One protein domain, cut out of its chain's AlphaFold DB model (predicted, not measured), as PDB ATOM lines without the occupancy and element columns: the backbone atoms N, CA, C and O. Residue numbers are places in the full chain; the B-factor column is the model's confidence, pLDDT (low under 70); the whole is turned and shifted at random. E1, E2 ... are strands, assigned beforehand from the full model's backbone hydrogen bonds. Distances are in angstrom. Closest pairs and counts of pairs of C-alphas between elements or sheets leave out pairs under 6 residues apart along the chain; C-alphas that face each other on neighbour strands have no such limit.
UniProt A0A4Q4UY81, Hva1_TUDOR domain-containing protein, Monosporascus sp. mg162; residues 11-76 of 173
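Overview. This is residues 11 to 76 of the 173 residues of the protein "Hva1_TUDOR domain-containing protein" of Monosporascus sp. mg162 (UniProt A0A4Q4UY81). A strongly twisted, curled sheet of five strands is covered over part of one face by a two-stranded hairpin, E3 and E4, making a small, uneven sandwich, only partly face to face. The hairpin lies over the E6 and E5 end of the large sheet, while E1 and E7 form its other end, away from the hairpin. The printed part has 66 residues, with seven named strands from E1 to E7 and no named helix, and its class is all strand. The large sheet has the order E6, E5, E2, E1, E7, and both sheets are antiparallel. The whole is compact, with a radius of gyration of the C-alphas of 11.5 A and spans of 30 by 28 by 22 A.

Arrangement. E1, residues 11 to 13, and E2, residues 22 to 29, form a hairpin, with N 12 and O 23 2.9 A apart, within hydrogen-bond range. E2 bends by 66 degrees at residue 26, and its pairing is staggered: residues 22 to 24 pair with E1, residues 24 to 29 with E5, residues 54 to 58. N 56 and O 27 of E5 and E2 are 2.8 A apart. E3, residues 32 to 37, meets E2 only through their link, and forms a hairpin with E4, residues 43 to 48, where N 34 and O 46 are 2.8 A apart. E5 forms a hairpin with E6, residues 64 to 67, where N 55 and O 66 are 2.8 A apart. The two sheets form a sandwich, two sheets face to face, with strands at 39 degrees to each other; the closest C-alphas of E4 and E6 are those of Lys 46 and Val 65, 7.0 A apart. The edge strand E7, residues 72 to 75, is antiparallel to E1 at 147 degrees, with N 13 and O 72 2.8 A apart. E7 is apart from E3 and from E4.

Along the chain. E1 begins at C-alpha 11, (-23.079, 21.883, 20.515). E2, the longest strand, measures 19.6 A from first to last C-alpha and ends at C-alpha 29, (-28.922, 15.650, 5.968). E3 measures 16.5 A, E4 15.7 A, E5 13.2 A and E6 10.2 A. E7 ends at C-alpha 75, (-26.261, 23.986, 23.591).

Size, cuts and confidence. The C-alphas farthest apart are those of Ser 18 and Gly 32, at 31.3 A, while those of Lys 11 and Lys 76, the first and last printed, are 6.5 A apart. The printed part has no cut. No link is long; the link E1 to E2, with 8 residues, is short, and the others are tight. The mean pLDDT of the printed part is 85.2, and no printed residue is under 70.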
ATOM      1  N   LYS A  11     -24.060  22.660  19.763       91.62
ATOM      2  CA  LYS A  11     -23.079  21.883  20.515       91.62
ATOM      3  C   LYS A  11     -23.734  20.582  20.958       91.62
ATOM      4  O   LYS A  11     -24.743  20.599  21.668       91.62
ATOM      5  N   VAL A  12     -23.159  19.464  20.540       91.81
ATOM      6  CA  VAL A  12     -23.679  18.121  20.801       91.81
ATOM      7  C   VAL A  12     -22.651  17.264  21.524       91.81
ATOM      8  O   VAL A  12     -21.444  17.406  21.317       91.81
ATOM      9  N   SER A  13     -23.140  16.336  22.336       90.94
ATOM     10  CA  SER A  13     -22.364  15.283  22.980       90.94
ATOM     11  C   SER A  13     -22.929  13.912  22.596       90.94
ATOM     12  O   SER A  13     -24.096  13.775  22.224       90.94
ATOM     13  N   TRP A  14     -22.102  12.869  22.632       91.00
ATOM     14  CA  TRP A  14     -22.563  11.493  22.427       91.00
ATOM     15  C   TRP A  14     -21.831  10.547  23.356       91.00
ATOM     16  O   TRP A  14     -20.670  10.766  23.687       91.00
ATOM     17  N   LYS A  15     -22.472   9.452  23.761       89.75
ATOM     18  CA  LYS A  15     -21.814   8.471  24.627       89.75
ATOM     19  C   LYS A  15     -20.880   7.576  23.817       89.75
ATOM     20  O   LYS A  15     -21.280   6.967  22.827       89.75
ATOM     21  N   TRP A  16     -19.634   7.468  24.267       87.06
ATOM     22  CA  TRP A  16     -18.641   6.540  23.738       87.06
ATOM     23  C   TRP A  16     -17.927   5.845  24.900       87.06
ATOM     24  O   TRP A  16     -17.090   6.445  25.576       87.06
ATOM     25  N   GLY A  17     -18.243   4.567  25.129       88.88
ATOM     26  CA  GLY A  17     -17.727   3.829  26.284       88.88
ATOM     27  C   GLY A  17     -18.050   4.565  27.589       88.88
ATOM     28  O   GLY A  17     -19.214   4.853  27.866       88.88
ATOM     29  N   SER A  18     -17.012   4.907  28.354       90.56
ATOM     30  CA  SER A  18     -17.128   5.677  29.603       90.56
ATOM     31  C   SER A  18     -17.087   7.200  29.414       90.56
ATOM     32  O   SER A  18     -17.272   7.929  30.383       90.56
ATOM     33  N   GLY A  19     -16.821   7.694  28.200       90.69
ATOM     34  CA  GLY A  19     -16.713   9.122  27.898       90.69
ATOM     35  C   GLY A  19     -17.923   9.677  27.144       90.69
ATOM     36  O   GLY A  19     -18.707   8.932  26.550       90.69
ATOM     37  N   ALA A  20     -18.039  11.004  27.131       91.06
ATOM     38  CA  ALA A  20     -18.987  11.737  26.299       91.06
ATOM     39  C   ALA A  20     -18.240  12.814  25.498       91.06
ATOM     40  O   ALA A  20     -18.099  13.940  25.974       91.06
ATOM     41  N   PRO A  21     -17.664  12.472  24.332       90.69
ATOM     42  CA  PRO A  21     -17.020  13.471  23.497       90.69
ATOM     43  C   PRO A  21     -18.032  14.525  23.041       90.69
ATOM     44  O   PRO A  21     -19.196  14.211  22.788       90.69
ATOM     45  N   GLU A  22     -17.556  15.758  22.902       90.62
ATOM     46  CA  GLU A  22     -18.338  16.891  22.413       90.62
ATOM     47  C   GLU A  22     -17.910  17.282  20.992       90.62
ATOM     48  O   GLU A  22     -16.778  17.022  20.563       90.62
ATOM     49  N   GLY A  23     -18.801  17.955  20.269       91.31
ATOM     50  CA  GLY A  23     -18.492  18.595  18.995       91.31
ATOM     51  C   GLY A  23     -19.597  19.539  18.535       91.31
ATOM     52  O   GLY A  23     -20.642  19.650  19.177       91.31
ATOM     53  N   THR A  24     -19.358  20.221  17.418       92.69
ATOM     54  CA  THR A  24     -20.311  21.177  16.840       92.69
ATOM     55  C   THR A  24     -20.885  20.620  15.549       92.69
ATOM     56  O   THR A  24     -20.159  20.076  14.717       92.69
ATOM     57  N   VAL A  25     -22.192  20.758  15.350       92.31
ATOM     58  CA  VAL A  25     -22.843  20.312  14.116       92.31
ATOM     59  C   VAL A  25     -22.456  21.227  12.954       92.31
ATOM     60  O   VAL A  25     -22.838  22.395  12.913       92.31
ATOM     61  N   ALA A  26     -21.735  20.688  11.974       90.12
ATOM     62  CA  ALA A  26     -21.341  21.417  10.770       90.12
ATOM     63  C   ALA A  26     -22.395  21.307   9.656       90.12
ATOM     64  O   ALA A  26     -22.682  22.280   8.953       90.12
ATOM     65  N   GLU A  27     -22.985  20.119   9.496       87.12
ATOM     66  CA  GLU A  27     -23.964  19.818   8.449       87.12
ATOM     67  C   GLU A  27     -24.923  18.712   8.907       87.12
ATOM     68  O   GLU A  27     -24.531  17.795   9.630       87.12
ATOM     69  N   ARG A  28     -26.172  18.781   8.450       87.81
ATOM     70  CA  ARG A  28     -27.208  17.764   8.638       87.81
ATOM     71  C   ARG A  28     -27.781  17.400   7.272       87.81
ATOM     72  O   ARG A  28     -27.997  18.294   6.456       87.81
ATOM     73  N   LYS A  29     -28.058  16.115   7.055       82.38
ATOM     74  CA  LYS A  29     -28.922  15.650   5.968       82.38
ATOM     75  C   LYS A  29     -29.974  14.700   6.502       82.38
ATOM     76  O   LYS A  29     -29.639  13.768   7.230       82.38
ATOM     77  N   ASP A  30     -31.208  14.927   6.083       82.81
ATOM     78  CA  ASP A  30     -32.357  14.120   6.485       82.81
ATOM     79  C   ASP A  30     -32.573  12.919   5.555       82.81
ATOM     80  O   ASP A  30     -33.035  11.874   5.991       82.81
ATOM     81  N   GLU A  31     -32.115  13.006   4.302       78.19
ATOM     82  CA  GLU A  31     -32.210  11.916   3.328       78.19
ATOM     83  C   GLU A  31     -30.912  11.747   2.521       78.19
ATOM     84  O   GLU A  31     -30.193  12.709   2.224       78.19
ATOM     85  N   GLY A  32     -30.614  10.500   2.139       77.31
ATOM     86  CA  GLY A  32     -29.523  10.146   1.225       77.31
ATOM     87  C   GLY A  32     -28.293   9.527   1.897       77.31
ATOM     88  O   GLY A  32     -28.343   9.019   3.010       77.31
ATOM     89  N   GLU A  33     -27.156   9.520   1.197       77.19
ATOM     90  CA  GLU A  33     -25.875   9.039   1.736       77.19
ATOM     91  C   GLU A  33     -24.943  10.230   2.008       77.19
ATOM     92  O   GLU A  33     -24.689  11.058   1.129       77.19
ATOM     93  N   ILE A  34     -24.400  10.314   3.226       73.44
ATOM     94  CA  ILE A  34     -23.277  11.194   3.552       73.44
ATOM     95  C   ILE A  34     -21.990  10.380   3.438       73.44
ATOM     96  O   ILE A  34     -21.750   9.465   4.226       73.44
ATOM     97  N   ALA A  35     -21.135  10.759   2.489       74.94
ATOM     98  CA  ALA A  35     -19.767  10.272   2.384       74.94
ATOM     99  C   ALA A  35     -18.797  11.405   2.743       74.94
ATOM    100  O   ALA A  35     -18.686  12.382   2.002       74.94
ATOM    101  N   ILE A  36     -18.078  11.278   3.861       76.69
ATOM    102  CA  ILE A  36     -16.981  12.191   4.207       76.69
ATOM    103  C   ILE A  36     -15.637  11.490   4.046       76.69
ATOM    104  O   ILE A  36     -15.470  10.324   4.411       76.69
ATOM    105  N   LYS A  37     -14.649  12.213   3.516       79.31
ATOM    106  CA  LYS A  37     -13.252  11.789   3.563       79.31
ATOM    107  C   LYS A  37     -12.613  12.427   4.787       79.31
ATOM    108  O   LYS A  37     -12.427  13.637   4.830       79.31
ATOM    109  N   THR A  38     -12.296  11.608   5.779       76.06
ATOM    110  CA  THR A  38     -11.572  12.053   6.977       76.06
ATOM    111  C   THR A  38     -10.153  12.496   6.617       76.06
ATOM    112  O   THR A  38      -9.594  12.067   5.602       76.06
ATOM    113  N   GLN A  39      -9.524  13.297   7.479       71.81
ATOM    114  CA  GLN A  39      -8.156  13.795   7.269       71.81
ATOM    115  C   GLN A  39      -7.114  12.665   7.155       71.81
ATOM    116  O   GLN A  39      -6.083  12.826   6.511       71.81
ATOM    117  N   ARG A  40      -7.413  11.484   7.711       74.19
ATOM    118  CA  ARG A  40      -6.576  10.275   7.601       74.19
ATOM    119  C   ARG A  40      -6.795   9.488   6.301       74.19
ATOM    120  O   ARG A  40      -6.213   8.424   6.133       74.19
ATOM    121  N   GLY A  41      -7.635   9.980   5.390       81.44
ATOM    122  CA  GLY A  41      -7.925   9.347   4.103       81.44
ATOM    123  C   GLY A  41      -9.032   8.292   4.134       81.44
ATOM    124  O   GLY A  41      -9.373   7.763   3.077       81.44
ATOM    125  N   ASN A  42      -9.641   8.018   5.293       76.75
ATOM    126  CA  ASN A  42     -10.736   7.052   5.396       76.75
ATOM    127  C   ASN A  42     -12.042   7.668   4.899       76.75
ATOM    128  O   ASN A  42     -12.400   8.780   5.303       76.75
ATOM    129  N   MET A  43     -12.762   6.923   4.060       81.00
ATOM    130  CA  MET A  43     -14.096   7.286   3.592       81.00
ATOM    131  C   MET A  43     -15.137   6.753   4.579       81.00
ATOM    132  O   MET A  43     -15.314   5.543   4.704       81.00
ATOM    133  N   VAL A  44     -15.811   7.652   5.288       78.56
ATOM    134  CA  VAL A  44     -16.912   7.312   6.192       78.56
ATOM    135  C   VAL A  44     -18.209   7.547   5.436       78.56
ATOM    136  O   VAL A  44     -18.520   8.685   5.088       78.56
ATOM    137  N   LYS A  45     -18.937   6.462   5.170       81.25
ATOM    138  CA  LYS A  45     -20.257   6.486   4.538       81.25
ATOM    139  C   LYS A  45     -21.323   6.204   5.585       81.25
ATOM    140  O   LYS A  45     -21.207   5.232   6.333       81.25
ATOM    141  N   LYS A  46     -22.343   7.052   5.647       79.94
ATOM    142  CA  LYS A  46     -23.498   6.870   6.523       79.94
ATOM    143  C   LYS A  46     -24.764   7.225   5.758       79.94
ATOM    144  O   LYS A  46     -24.837   8.293   5.157       79.94
ATOM    145  N   ASN A  47     -25.747   6.340   5.799       79.00
ATOM    146  CA  ASN A  47     -27.077   6.626   5.285       79.00
ATOM    147  C   ASN A  47     -27.810   7.526   6.286       79.00
ATOM    148  O   ASN A  47     -27.811   7.245   7.489       79.00
ATOM    149  N   ALA A  48     -28.339   8.631   5.770       80.50
ATOM    150  CA  ALA A  48     -29.341   9.448   6.421       80.50
ATOM    151  C   ALA A  48     -30.695   8.790   6.180       80.50
ATOM    152  O   ALA A  48     -31.062   8.522   5.032       80.50
ATOM    153  N   ASP A  49     -31.394   8.516   7.271       79.75
ATOM    154  CA  ASP A  49     -32.750   8.001   7.248       79.75
ATOM    155  C   ASP A  49     -33.691   9.166   7.607       79.75
ATOM    156  O   ASP A  49     -33.327   9.968   8.469       79.75
ATOM    157  N   PRO A  50     -34.894   9.269   7.015       79.94
ATOM    158  CA  PRO A  50     -35.825  10.361   7.318       79.94
ATOM    159  C   PRO A  50     -36.244  10.378   8.797       79.94
ATOM    160  O   PRO A  50     -36.434  11.442   9.376       79.94
ATOM    161  N   ASP A  51     -36.309   9.204   9.432       83.81
ATOM    162  CA  ASP A  51     -36.561   9.069  10.872       83.81
ATOM    163  C   ASP A  51     -35.305   9.320  11.726       83.81
ATOM    164  O   ASP A  51     -35.388   9.468  12.946       83.81
ATOM    165  N   ASN A  52     -34.116   9.305  11.114       84.81
ATOM    166  CA  ASN A  52     -32.854   9.476  11.817       84.81
ATOM    167  C   ASN A  52     -31.785  10.161  10.943       84.81
ATOM    168  O   ASN A  52     -30.931   9.483  10.345       84.81
ATOM    169  N   PRO A  53     -31.808  11.506  10.886       87.38
ATOM    170  CA  PRO A  53     -30.940  12.272  10.007       87.38
ATOM    171  C   PRO A  53     -29.462  12.031  10.322       87.38
ATOM    172  O   PRO A  53     -29.059  11.856  11.479       87.38
ATOM    173  N   ALA A  54     -28.628  12.048   9.281       89.50
ATOM    174  CA  ALA A  54     -27.183  11.972   9.434       89.50
ATOM    175  C   ALA A  54     -26.605  13.369   9.682       89.50
ATOM    176  O   ALA A  54     -26.855  14.327   8.951       89.50
ATOM    177  N   VAL A  55     -25.784  13.464  10.718       89.94
ATOM    178  CA  VAL A  55     -25.230  14.706  11.244       89.94
ATOM    179  C   VAL A  55     -23.712  14.622  11.182       89.94
ATOM    180  O   VAL A  55     -23.094  13.736  11.781       89.94
ATOM    181  N   ARG A  56     -23.099  15.546  10.442       90.00
ATOM    182  CA  ARG A  56     -21.653  15.756  10.431       90.00
ATOM    183  C   ARG A  56     -21.291  16.696  11.570       90.00
ATOM    184  O   ARG A  56     -21.740  17.841  11.616       90.00
ATOM    185  N   ILE A  57     -20.441  16.204  12.453       90.62
ATOM    186  CA  ILE A  57     -19.936  16.916  13.617       90.62
ATOM    187  C   ILE A  57     -18.464  17.220  13.370       90.62
ATOM    188  O   ILE A  57     -17.670  16.317  13.084       90.62
ATOM    189  N   GLU A  58     -18.118  18.494  13.486       90.19
ATOM    190  CA  GLU A  58     -16.753  18.998  13.414       90.19
ATOM    191  C   GLU A  58     -16.187  19.142  14.832       90.19
ATOM    192  O   GLU A  58     -16.870  19.573  15.770       90.19
ATOM    193  N   ARG A  59     -14.929  18.738  14.998       89.25
ATOM    194  CA  ARG A  59     -14.172  18.846  16.253       89.25
ATOM    195  C   ARG A  59     -12.693  19.028  15.949       89.25
ATOM    196  O   ARG A  59     -12.240  18.792  14.830       89.25
ATOM    197  N   SER A  60     -11.913  19.355  16.975       82.69
ATOM    198  CA  SER A  60     -10.461  19.439  16.849       82.69
ATOM    199  C   SER A  60      -9.868  18.098  16.385       82.69
ATOM    200  O   SER A  60      -9.911  17.073  17.072       82.69
ATOM    201  N   GLY A  61      -9.346  18.112  15.157       83.44
ATOM    202  CA  GLY A  61      -8.535  17.052  14.562       83.44
ATOM    203  C   GLY A  61      -9.256  16.032  13.675       83.44
ATOM    204  O   GLY A  61      -8.575  15.382  12.885       83.44
ATOM    205  N   ASN A  62     -10.578  15.843  13.769       83.00
ATOM    206  CA  ASN A  62     -11.283  14.941  12.848       83.00
ATOM    207  C   ASN A  62     -12.795  15.156  12.815       83.00
ATOM    208  O   ASN A  62     -13.430  15.236  13.860       83.00
ATOM    209  N   ASP A  63     -13.375  15.054  11.629       86.81
ATOM    210  CA  ASP A  63     -14.819  15.080  11.443       86.81
ATOM    211  C   ASP A  63     -15.428  13.697  11.651       86.81
ATOM    212  O   ASP A  63     -14.874  12.669  11.239       86.81
ATOM    213  N   VAL A  64     -16.610  13.668  12.258       86.50
ATOM    214  CA  VAL A  64     -17.372  12.437  12.473       86.50
ATOM    215  C   VAL A  64     -18.785  12.585  11.929       86.50
ATOM    216  O   VAL A  64     -19.360  13.667  11.939       86.50
ATOM    217  N   VAL A  65     -19.354  11.481  11.445       88.06
ATOM    218  CA  VAL A  65     -20.762  11.422  11.032       88.06
ATOM    219  C   VAL A  65     -21.496  10.471  11.961       88.06
ATOM    220  O   VAL A  65     -21.139   9.293  12.081       88.06
ATOM    221  N   LYS A  66     -22.517  10.995  12.630       87.31
ATOM    222  CA  LYS A  66     -23.375  10.281  13.576       87.31
ATOM    223  C   LYS A  66     -24.834  10.526  13.234       87.31
ATOM    224  O   LYS A  66     -25.150  11.444  12.489       87.31
ATOM    225  N   ARG A  67     -25.714   9.671  13.735       90.38
ATOM    226  CA  ARG A  67     -27.153   9.855  13.569       90.38
ATOM    227  C   ARG A  67     -27.709  10.754  14.666       90.38
ATOM    228  O   ARG A  67     -27.208  10.695  15.786       90.38
ATOM    229  N   ALA A  68     -28.734  11.545  14.369       87.56
ATOM    230  CA  ALA A  68     -29.327  12.467  15.333       87.56
ATOM    231  C   ALA A  68     -29.788  11.784  16.629       87.56
ATOM    232  O   ALA A  68     -29.536  12.322  17.700       87.56
ATOM    233  N   SER A  69     -30.355  10.573  16.563       87.25
ATOM    234  CA  SER A  69     -30.785   9.845  17.772       87.25
ATOM    235  C   SER A  69     -29.637   9.378  18.679       87.25
ATOM    236  O   SER A  69     -29.886   8.949  19.800       87.25
ATOM    237  N   GLU A  70     -28.382   9.403  18.209       86.31
ATOM    238  CA  GLU A  70     -27.201   9.093  19.033       86.31
ATOM    239  C   GLU A  70     -26.647  10.338  19.753       86.31
ATOM    240  O   GLU A  70     -25.728  10.218  20.568       86.31
ATOM    241  N   LEU A  71     -27.154  11.528  19.420       89.06
ATOM    242  CA  LEU A  71     -26.617  12.807  19.864       89.06
ATOM    243  C   LEU A  71     -27.507  13.429  20.933       89.06
ATOM    244  O   LEU A  71     -28.731  13.391  20.863       89.06
ATOM    245  N   THR A  72     -26.867  14.042  21.920       90.44
ATOM    246  CA  THR A  72     -27.511  14.874  22.933       90.44
ATOM    247  C   THR A  72     -27.124  16.322  22.665       90.44
ATOM    248  O   THR A  72     -25.941  16.633  22.558       90.44
ATOM    249  N   VAL A  73     -28.108  17.208  22.508       89.81
ATOM    250  CA  VAL A  73     -27.852  18.642  22.321       89.81
ATOM    251  C   VAL A  73     -27.576  19.274  23.682       89.81
ATOM    252  O   VAL A  73     -28.463  19.320  24.529       89.81
ATOM    253  N   GLU A  74     -26.353  19.762  23.873       88.50
ATOM    254  CA  GLU A  74     -25.914  20.458  25.089       88.50
ATOM    255  C   GLU A  74     -26.227  21.957  25.001       88.50
ATOM    256  O   GLU A  74     -26.643  22.578  25.977       88.50
ATOM    257  N   GLN A  75     -26.023  22.558  23.821       88.00
ATOM    258  CA  GLN A  75     -26.261  23.986  23.591       88.00
ATOM    259  C   GLN A  75     -26.839  24.225  22.196       88.00
ATOM    260  O   GLN A  75     -26.283  23.768  21.197       88.00
ATOM    261  N   LYS A  76     -27.939  24.981  22.133       87.00
ATOM    262  CA  LYS A  76     -28.583  25.394  20.882       87.00
ATOM    263  C   LYS A  76     -27.928  26.645  20.300       87.00
ATOM    264  O   LYS A  76     -27.730  27.626  21.017       87.00
TER     265      LYS A  76